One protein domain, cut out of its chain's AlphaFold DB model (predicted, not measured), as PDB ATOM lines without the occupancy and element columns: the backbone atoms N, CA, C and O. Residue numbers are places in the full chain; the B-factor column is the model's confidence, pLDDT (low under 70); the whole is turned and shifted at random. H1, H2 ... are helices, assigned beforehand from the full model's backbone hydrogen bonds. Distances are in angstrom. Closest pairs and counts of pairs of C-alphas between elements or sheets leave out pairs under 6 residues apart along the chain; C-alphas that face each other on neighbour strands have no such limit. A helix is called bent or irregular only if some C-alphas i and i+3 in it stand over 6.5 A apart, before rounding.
ATOM      1  N   ASN A   4     137.758 221.075 265.691       86.81
ATOM      2  CA  ASN A   4     137.614 222.513 265.424       86.81
ATOM      3  C   ASN A   4     137.955 222.857 263.966       86.81
ATOM      4  O   ASN A   4     137.252 223.618 263.309       86.81
ATOM      5  N   LYS A   5     139.019 222.251 263.417       88.69
ATOM      6  CA  LYS A   5     139.403 222.460 262.011       88.69
ATOM      7  C   LYS A   5     138.358 221.895 261.053       88.69
ATOM      8  O   LYS A   5     138.135 222.482 260.001       88.69
ATOM      9  N   ARG A   6     137.733 220.765 261.397       91.12
ATOM     10  CA  ARG A   6     136.666 220.164 260.590       91.12
ATOM     11  C   ARG A   6     135.462 221.103 260.512       91.12
ATOM     12  O   ARG A   6     135.011 221.388 259.408       91.12
ATOM     13  N   VAL A   7     134.998 221.615 261.654       91.06
ATOM     14  CA  VAL A   7     133.866 222.554 261.733       91.06
ATOM     15  C   VAL A   7     134.140 223.808 260.910       91.06
ATOM     16  O   VAL A   7     133.335 224.161 260.054       91.06
ATOM     17  N   ILE A   8     135.318 224.416 261.082       91.00
ATOM     18  CA  ILE A   8     135.713 225.619 260.336       91.00
ATOM     19  C   ILE A   8     135.676 225.377 258.821       91.00
ATOM     20  O   ILE A   8     135.165 226.210 258.078       91.00
ATOM     21  N   LEU A   9     136.184 224.234 258.348       91.62
ATOM     22  CA  LEU A   9     136.174 223.904 256.919       91.62
ATOM     23  C   LEU A   9     134.756 223.686 256.381       91.62
ATOM     24  O   LEU A   9     134.450 224.137 255.278       91.62
ATOM     25  N   VAL A  10     133.886 223.027 257.153       91.06
ATOM     26  CA  VAL A  10     132.475 222.836 256.785       91.06
ATOM     27  C   VAL A  10     131.761 224.182 256.685       91.06
ATOM     28  O   VAL A  10     131.084 224.440 255.692       91.06
ATOM     29  N   MET A  11     131.952 225.061 257.670       91.12
ATOM     30  CA  MET A  11     131.372 226.403 257.661       91.12
ATOM     31  C   MET A  11     131.877 227.236 256.485       91.12
ATOM     32  O   MET A  11     131.075 227.807 255.754       91.12
ATOM     33  N   ALA A  12     133.193 227.267 256.257       90.88
ATOM     34  CA  ALA A  12     133.775 227.996 255.137       90.88
ATOM     35  C   ALA A  12     133.215 227.492 253.798       90.88
ATOM     36  O   ALA A  12     132.804 228.292 252.965       90.88
ATOM     37  N   SER A  13     133.118 226.172 253.613       90.31
ATOM     38  CA  SER A  13     132.529 225.587 252.404       90.31
ATOM     39  C   SER A  13     131.068 225.993 252.201       90.31
ATOM     40  O   SER A  13     130.650 226.163 251.061       90.31
ATOM     41  N   ARG A  14     130.291 226.114 253.281       89.38
ATOM     42  CA  ARG A  14     128.882 226.524 253.240       89.38
ATOM     43  C   ARG A  14     128.729 228.012 252.922       89.38
ATOM     44  O   ARG A  14     127.927 228.363 252.066       89.38
ATOM     45  N   LEU A  15     129.529 228.865 253.560       89.94
ATOM     46  CA  LEU A  15     129.526 230.322 253.364       89.94
ATOM     47  C   LEU A  15     130.027 230.750 251.978       89.94
ATOM     48  O   LEU A  15     129.643 231.806 251.488       89.94
ATOM     49  N   LEU A  16     130.884 229.940 251.354       89.69
ATOM     50  CA  LEU A  16     131.344 230.144 249.978       89.69
ATOM     51  C   LEU A  16     130.357 229.614 248.928       89.69
ATOM     52  O   LEU A  16     130.591 229.794 247.738       89.69
ATOM     53  N   GLY A  17     129.282 228.939 249.338       86.75
ATOM     54  CA  GLY A  17     128.191 228.572 248.443       86.75
ATOM     55  C   GLY A  17     127.279 229.763 248.152       86.75
ATOM     56  O   GLY A  17     127.217 230.716 248.928       86.75
ATOM     57  N   TYR A  18     126.535 229.696 247.046       86.88
ATOM     58  CA  TYR A  18     125.548 230.725 246.728       86.88
ATOM     59  C   TYR A  18     124.471 230.802 247.833       86.88
ATOM     60  O   TYR A  18     123.867 229.772 248.163       86.88
ATOM     61  N   PRO A  19     124.202 231.989 248.407       85.75
ATOM     62  CA  PRO A  19     123.225 232.155 249.476       85.75
ATOM     63  C   PRO A  19     121.801 232.061 248.910       85.75
ATOM     64  O   PRO A  19     121.253 233.023 248.381       85.75
ATOM     65  N   SER A  20     121.191 230.879 248.998       80.38
ATOM     66  CA  SER A  20     119.798 230.660 248.578       80.38
ATOM     67  C   SER A  20     118.782 231.366 249.496       80.38
ATOM     68  O   SER A  20     119.149 231.986 250.495       80.38
ATOM     69  N   GLU A  21     117.486 231.274 249.176       68.56
ATOM     70  CA  GLU A  21     116.400 231.849 249.994       68.56
ATOM     71  C   GLU A  21     116.423 231.345 251.456       68.56
ATOM     72  O   GLU A  21     116.081 232.083 252.386       68.56
ATOM     73  N   ASP A  22     116.965 230.146 251.678       79.25
ATOM     74  CA  ASP A  22     117.095 229.490 252.980       79.25
ATOM     75  C   ASP A  22     118.372 229.873 253.750       79.25
ATOM     76  O   ASP A  22     118.788 229.177 254.676       79.25
ATOM     77  N   PHE A  23     119.013 230.999 253.415       83.81
ATOM     78  CA  PHE A  23     120.245 231.447 254.078       83.81
ATOM     79  C   PHE A  23     120.112 231.543 255.611       83.81
ATOM     80  O   PHE A  23     121.044 231.238 256.347       83.81
ATOM     81  N   HIS A  24     118.930 231.891 256.118       84.00
ATOM     82  CA  HIS A  24     118.651 231.918 257.556       84.00
ATOM     83  C   HIS A  24     118.670 230.520 258.210       84.00
ATOM     84  O   HIS A  24     119.088 230.393 259.361       84.00
ATOM     85  N   ILE A  25     118.261 229.474 257.483       87.88
ATOM     86  CA  ILE A  25     118.342 228.076 257.936       87.88
ATOM     87  C   ILE A  25     119.810 227.664 258.009       87.88
ATOM     88  O   ILE A  25     120.251 227.143 259.027       87.88
ATOM     89  N   LEU A  26     120.596 228.009 256.983       88.38
ATOM     90  CA  LEU A  26     122.037 227.757 256.966       88.38
ATOM     91  C   LEU A  26     122.745 228.354 258.190       88.38
ATOM     92  O   LEU A  26     123.614 227.715 258.778       88.38
ATOM     93  N   MET A  27     122.373 229.578 258.570       90.12
ATOM     94  CA  MET A  27     122.918 230.274 259.739       90.12
ATOM     95  C   MET A  27     122.600 229.534 261.041       90.12
ATOM     96  O   MET A  27     123.496 229.323 261.854       90.12
ATOM     97  N   LYS A  28     121.352 229.081 261.198       91.75
ATOM     98  CA  LYS A  28     120.913 228.289 262.352       91.75
ATOM     99  C   LYS A  28     121.656 226.953 262.442       91.75
ATOM    100  O   LYS A  28     122.149 226.606 263.509       91.75
ATOM    101  N   ASP A  29     121.814 226.253 261.320       91.94
ATOM    102  CA  ASP A  29     122.565 224.995 261.262       91.94
ATOM    103  C   ASP A  29     124.046 225.186 261.631       91.94
ATOM    104  O   ASP A  29     124.678 224.287 262.186       91.94
ATOM    105  N   MET A  30     124.635 226.342 261.296       92.56
ATOM    106  CA  MET A  30     126.004 226.674 261.704       92.56
ATOM    107  C   MET A  30     126.097 226.949 263.204       92.56
ATOM    108  O   MET A  30     127.034 226.459 263.831       92.56
ATOM    109  N   ASP A  31     125.133 227.677 263.779       94.44
ATOM    110  CA  ASP A  31     125.083 227.921 265.224       94.44
ATOM    111  C   ASP A  31     125.011 226.598 266.002       94.44
ATOM    112  O   ASP A  31     125.808 226.385 266.918       94.44
ATOM    113  N   GLU A  32     124.126 225.687 265.583       95.06
ATOM    114  CA  GLU A  32     123.958 224.358 266.189       95.06
ATOM    115  C   GLU A  32     125.244 223.524 266.080       95.06
ATOM    116  O   GLU A  32     125.731 222.998 267.082       95.06
ATOM    117  N   LEU A  33     125.869 223.476 264.897       93.88
ATOM    118  CA  LEU A  33     127.112 222.727 264.691       93.88
ATOM    119  C   LEU A  33     128.260 223.236 265.581       93.88
ATOM    120  O   LEU A  33     129.038 222.433 266.111       93.88
ATOM    121  N   ILE A  34     128.388 224.559 265.731       94.62
ATOM    122  CA  ILE A  34     129.394 225.181 266.602       94.62
ATOM    123  C   ILE A  34     129.121 224.812 268.058       94.62
ATOM    124  O   ILE A  34     130.051 224.424 268.769       94.62
ATOM    125  N   ASP A  35     127.865 224.913 268.494       94.75
ATOM    126  CA  ASP A  35     127.485 224.665 269.880       94.75
ATOM    127  C   ASP A  35     127.684 223.208 270.301       94.75
ATOM    128  O   ASP A  35     128.111 222.968 271.433       94.75
ATOM    129  N   GLU A  36     127.442 222.264 269.389       94.06
ATOM    130  CA  GLU A  36     127.599 220.825 269.622       94.06
ATOM    131  C   GLU A  36     129.054 220.345 269.566       94.06
ATOM    132  O   GLU A  36     129.420 219.398 270.264       94.06
ATOM    133  N   THR A  37     129.890 220.959 268.721       93.12
ATOM    134  CA  THR A  37     131.215 220.397 268.398       93.12
ATOM    135  C   THR A  37     132.371 221.131 269.073       93.12
ATOM    136  O   THR A  37     133.382 220.516 269.424       93.12
ATOM    137  N   ILE A  38     132.268 222.451 269.231       92.50
ATOM    138  CA  ILE A  38     133.338 223.271 269.804       92.50
ATOM    139  C   ILE A  38     133.133 223.339 271.318       92.50
ATOM    140  O   ILE A  38     132.050 223.664 271.775       92.50
ATOM    141  N   ASN A  39     134.160 223.049 272.118       92.25
ATOM    142  CA  ASN A  39     134.059 223.132 273.587       92.25
ATOM    143  C   ASN A  39     134.600 224.449 274.163       92.25
ATOM    144  O   ASN A  39     134.287 224.802 275.295       92.25
ATOM    145  N   ASP A  40     135.452 225.142 273.410       92.81
ATOM    146  CA  ASP A  40     136.061 226.402 273.830       92.81
ATOM    147  C   ASP A  40     135.116 227.565 273.511       92.81
ATOM    148  O   ASP A  40     134.840 227.845 272.343       92.81
ATOM    149  N   GLU A  41     134.618 228.229 274.553       93.44
ATOM    150  CA  GLU A  41     133.620 229.292 274.422       93.44
ATOM    151  C   GLU A  41     134.160 230.521 273.680       93.44
ATOM    152  O   GLU A  41     133.445 231.133 272.892       93.44
ATOM    153  N   THR A  42     135.447 230.843 273.844       94.12
ATOM    154  CA  THR A  42     136.076 231.948 273.110       94.12
ATOM    155  C   THR A  42     136.100 231.646 271.614       94.12
ATOM    156  O   THR A  42     135.744 232.498 270.802       94.12
ATOM    157  N   VAL A  43     136.432 230.407 271.237       91.31
ATOM    158  CA  VAL A  43     136.411 229.985 269.827       91.31
ATOM    159  C   VAL A  43     134.987 229.990 269.261       91.31
ATOM    160  O   VAL A  43     134.798 230.380 268.108       91.31
ATOM    161  N   LYS A  44     133.972 229.592 270.043       94.44
ATOM    162  CA  LYS A  44     132.564 229.678 269.612       94.44
ATOM    163  C   LYS A  44     132.163 231.108 269.284       94.44
ATOM    164  O   LYS A  44     131.613 231.355 268.209       94.44
ATOM    165  N   GLU A  45     132.438 232.035 270.199       95.12
ATOM    166  CA  GLU A  45     132.100 233.447 270.027       95.12
ATOM    167  C   GLU A  45     132.810 234.044 268.810       95.12
ATOM    168  O   GLU A  45     132.170 234.708 267.994       95.12
ATOM    169  N   GLU A  46     134.106 233.774 268.637       93.56
ATOM    170  CA  GLU A  46     134.865 234.235 267.471       93.56
ATOM    171  C   GLU A  46     134.249 233.740 266.157       93.56
ATOM    172  O   GLU A  46     134.048 234.535 265.234       93.56
ATOM    173  N   LEU A  47     133.891 232.454 266.076       92.94
ATOM    174  CA  LEU A  47     133.280 231.885 264.875       92.94
ATOM    175  C   LEU A  47     131.913 232.503 264.584       92.94
ATOM    176  O   LEU A  47     131.690 232.953 263.461       92.94
ATOM    177  N   LYS A  48     131.030 232.587 265.585       94.12
ATOM    178  CA  LYS A  48     129.694 233.191 265.445       94.12
ATOM    179  C   LYS A  48     129.778 234.651 265.000       94.12
ATOM    180  O   LYS A  48     129.064 235.077 264.091       94.12
ATOM    181  N   ASN A  49     130.716 235.410 265.563       94.38
ATOM    182  CA  ASN A  49     130.922 236.816 265.216       94.38
ATOM    183  C   ASN A  49     131.397 237.027 263.771       94.38
ATOM    184  O   ASN A  49     131.101 238.072 263.188       94.38
ATOM    185  N   CYS A  50     132.092 236.054 263.173       91.88
ATOM    186  CA  CYS A  50     132.601 236.170 261.805       91.88
ATOM    187  C   CYS A  50     131.483 236.245 260.754       91.88
ATOM    188  O   CYS A  50     131.617 236.979 259.776       91.88
ATOM    189  N   TYR A  51     130.385 235.506 260.938       90.19
ATOM    190  CA  TYR A  51     129.296 235.437 259.957       90.19
ATOM    191  C   TYR A  51     127.998 236.112 260.427       90.19
ATOM    192  O   TYR A  51     127.131 236.397 259.600       90.19
ATOM    193  N   ALA A  52     127.876 236.474 261.711       91.62
ATOM    194  CA  ALA A  52     126.732 237.214 262.255       91.62
ATOM    195  C   ALA A  52     126.316 238.475 261.461       91.62
ATOM    196  O   ALA A  52     125.112 238.728 261.364       91.62
ATOM    197  N   PRO A  53     127.230 239.277 260.867       91.38
ATOM    198  CA  PRO A  53     126.831 240.418 260.044       91.38
ATOM    199  C   PRO A  53     125.967 240.032 258.839       91.38
ATOM    200  O   PRO A  53     125.057 240.784 258.501       91.38
ATOM    201  N   LEU A  54     126.196 238.858 258.235       88.19
ATOM    202  CA  LEU A  54     125.438 238.386 257.072       88.19
ATOM    203  C   LEU A  54     123.969 238.118 257.421       88.19
ATOM    204  O   LEU A  54     123.091 238.374 256.606       88.19
ATOM    205  N   GLY A  55     123.685 237.691 258.656       85.62
ATOM    206  CA  GLY A  55     122.317 237.474 259.141       85.62
ATOM    207  C   GLY A  55     121.510 238.757 259.381       85.62
ATOM    208  O   GLY A  55     120.312 238.682 259.638       85.62
ATOM    209  N   LYS A  56     122.142 239.937 259.321       87.56
ATOM    210  CA  LYS A  56     121.473 241.241 259.504       87.56
ATOM    211  C   LYS A  56     121.078 241.903 258.184       87.56
ATOM    212  O   LYS A  56     120.405 242.933 258.204       87.56
ATOM    213  N   VAL A  57     121.515 241.345 257.059       85.75
ATOM    214  CA  VAL A  57     121.238 241.854 255.714       85.75
ATOM    215  C   VAL A  57     120.101 241.031 255.097       85.75
ATOM    216  O   VAL A  57     119.891 239.881 255.480       85.75
ATOM    217  N   LYS A  58     119.327 241.596 254.162       86.88
ATOM    218  CA  LYS A  58     118.282 240.822 253.474       86.88
ATOM    219  C   LYS A  58     118.937 239.774 252.578       86.88
ATOM    220  O   LYS A  58     119.977 240.050 251.989       86.88
ATOM    221  N   SER A  59     118.297 238.619 252.398       85.25
ATOM    222  CA  SER A  59     118.848 237.533 251.570       85.25
ATOM    223  C   SER A  59     119.237 237.995 250.162       85.25
ATOM    224  O   SER A  59     120.290 237.605 249.669       85.25
ATOM    225  N   ILE A  60     118.440 238.878 249.549       87.31
ATOM    226  CA  ILE A  60     118.737 239.445 248.225       87.31
ATOM    227  C   ILE A  60     120.024 240.281 248.215       87.31
ATOM    228  O   ILE A  60     120.845 240.134 247.320       87.31
ATOM    229  N   ASP A  61     120.260 241.079 249.252       89.25
ATOM    230  CA  ASP A  61     121.459 241.911 249.358       89.25
ATOM    231  C   ASP A  61     122.709 241.029 249.585       89.25
ATOM    232  O   ASP A  61     123.797 241.325 249.094       89.25
ATOM    233  N   VAL A  62     122.564 239.906 250.308       88.94
ATOM    234  CA  VAL A  62     123.644 238.914 250.485       88.94
ATOM    235  C   VAL A  62     123.955 238.205 249.160       88.94
ATOM    236  O   VAL A  62     125.123 237.959 248.857       88.94
ATOM    237  N   GLN A  63     122.937 237.911 248.347       89.75
ATOM    238  CA  GLN A  63     123.101 237.365 246.996       89.75
ATOM    239  C   GLN A  63     123.812 238.345 246.062       89.75
ATOM    240  O   GLN A  63     124.743 237.948 245.362       89.75
ATOM    241  N   GLU A  64     123.416 239.618 246.074       89.81
ATOM    242  CA  GLU A  64     124.089 240.671 245.311       89.81
ATOM    243  C   GLU A  64     125.561 240.779 245.720       89.81
ATOM    244  O   GLU A  64     126.448 240.713 244.865       89.81
ATOM    245  N   LEU A  65     125.843 240.812 247.028       89.62
ATOM    246  CA  LEU A  65     127.209 240.844 247.546       89.62
ATOM    247  C   LEU A  65     128.023 239.615 247.117       89.62
ATOM    248  O   LEU A  65     129.202 239.749 246.777       89.62
ATOM    249  N   TYR A  66     127.418 238.424 247.113       90.12
ATOM    250  CA  TYR A  66     128.062 237.202 246.636       90.12
ATOM    251  C   TYR A  66     128.466 237.336 245.163       90.12
ATOM    252  O   TYR A  66     129.629 237.116 244.821       90.12
ATOM    253  N   VAL A  67     127.536 237.754 244.299       86.88
ATOM    254  CA  VAL A  67     127.782 237.918 242.858       86.88
ATOM    255  C   VAL A  67     128.863 238.975 242.609       86.88
ATOM    256  O   VAL A  67     129.807 238.736 241.852       86.88
ATOM    257  N   GLU A  68     128.799 240.116 243.297       85.88
ATOM    258  CA  GLU A  68     129.807 241.181 243.208       85.88
ATOM    259  C   GLU A  68     131.198 240.772 243.705       85.88
ATOM    260  O   GLU A  68     132.219 241.337 243.277       85.88
ATOM    261  N   THR A  69     131.249 239.829 244.643       85.88
ATOM    262  CA  THR A  69     132.493 239.358 245.248       85.88
ATOM    263  C   THR A  69     133.122 238.258 244.409       85.88
ATOM    264  O   THR A  69     134.300 238.367 244.076       85.88
ATOM    265  N   PHE A  70     132.353 237.234 244.042       84.38
ATOM    266  CA  PHE A  70     132.873 235.993 243.475       84.38
ATOM    267  C   PHE A  70     132.630 235.874 241.965       84.38
ATOM    268  O   PHE A  70     133.557 235.544 241.230       84.38
ATOM    269  N   ASP A  71     131.435 236.197 241.470       77.06
ATOM    270  CA  ASP A  71     131.072 235.901 240.074       77.06
ATOM    271  C   ASP A  71     131.519 236.994 239.092       77.06
ATOM    272  O   ASP A  71     131.905 236.702 237.959       77.06
ATOM    273  N   LEU A  72     131.532 238.260 239.523       70.69
ATOM    274  CA  LEU A  72     131.896 239.392 238.662       70.69
ATOM    275  C   LEU A  72     133.406 239.685 238.618       70.69
ATOM    276  O   LEU A  72     133.873 240.398 237.725       70.69
ATOM    277  N   LYS A  73     134.200 239.158 239.561       67.69
ATOM    278  CA  LYS A  73     135.635 239.472 239.696       67.69
ATOM    279  C   LYS A  73     136.506 238.244 239.457       67.69
ATOM    280  O   LYS A  73     136.618 237.359 240.295       67.69
ATOM    281  N   SER A  74     137.266 238.259 238.361       62.03
ATOM    282  CA  SER A  74     138.158 237.154 237.960       62.03
ATOM    283  C   SER A  74     139.221 236.749 238.994       62.03
ATOM    284  O   SER A  74     139.695 235.620 238.947       62.03
TER     285      SER A  74
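Overview. This is residues 4 to 74 of the 110 residues of an uncharacterized protein of Herbaspirillum sp. VT-16-41 (UniProt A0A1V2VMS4). Three helices, H1, H2 and H3, lie side by side in a small triangular group with the chain folding back at each turn, and a fourth, H4, is set crosswise at one end of this group, joined loosely to it. The printed part has 71 residues with four named helices, in the order H1, H2, H3, H4, and no named strand, an all helix domain. It is compact, with a radius of gyration of the C-alphas of 12.8 A, and elongated, spanning 38 by 24 by 17 A.

Arrangement. Start at H2, residues 23 to 37, the longest helix. H1, residues 4 to 15, touches it, the closest C-alphas being those of Met 11 and Met 30, 6.7 A apart; this helical hairpin has a shallow tilt of 2 degrees, opposite ways. H3, residues 41 to 51, forms another helical hairpin with H2, at a shallow tilt of 15 degrees, opposite ways; H2 touches it with residues 31 to 35 alone, and the closest C-alphas are those of Ile 34 and Lys 44, 6.3 A apart. H1 and H3 are near each other. H4, residues 59 to 71, is close to H2 but not clearly touching, about perpendicular at 82 degrees, with C-alphas of Phe 23 and Ser 59 closest at 6.7 A; it is apart from H1 and H3. Every O i to N i+4 pair is within hydrogen-bond range in H1, H2 and H4, and 6 of 7 are in H3.

Along the chain. Find C-alpha 23 at (120.245, 231.447, 254.078); from there H2 runs 21.2 A to C-alpha 37. H1 begins at C-alpha 4, (137.614, 222.513, 265.424), and is 16.5 A long; H3 is 16.3 A. H4 runs 16.9 A to C-alpha 71 at (131.072, 235.901, 240.074), neither bent nor irregular, but only just: C-alphas 68 and 71 are 6.3 A apart.

Size, cuts and confidence. Look for the two farthest C-alphas at Asn 39 and Leu 72, 38.6 A apart. The printed part has no cut; the link H2 to H3 is tight, and the other two are short. Residue 21 and residues 73 to 74 have pLDDT under 70, against a mean of 88.5 for the printed part.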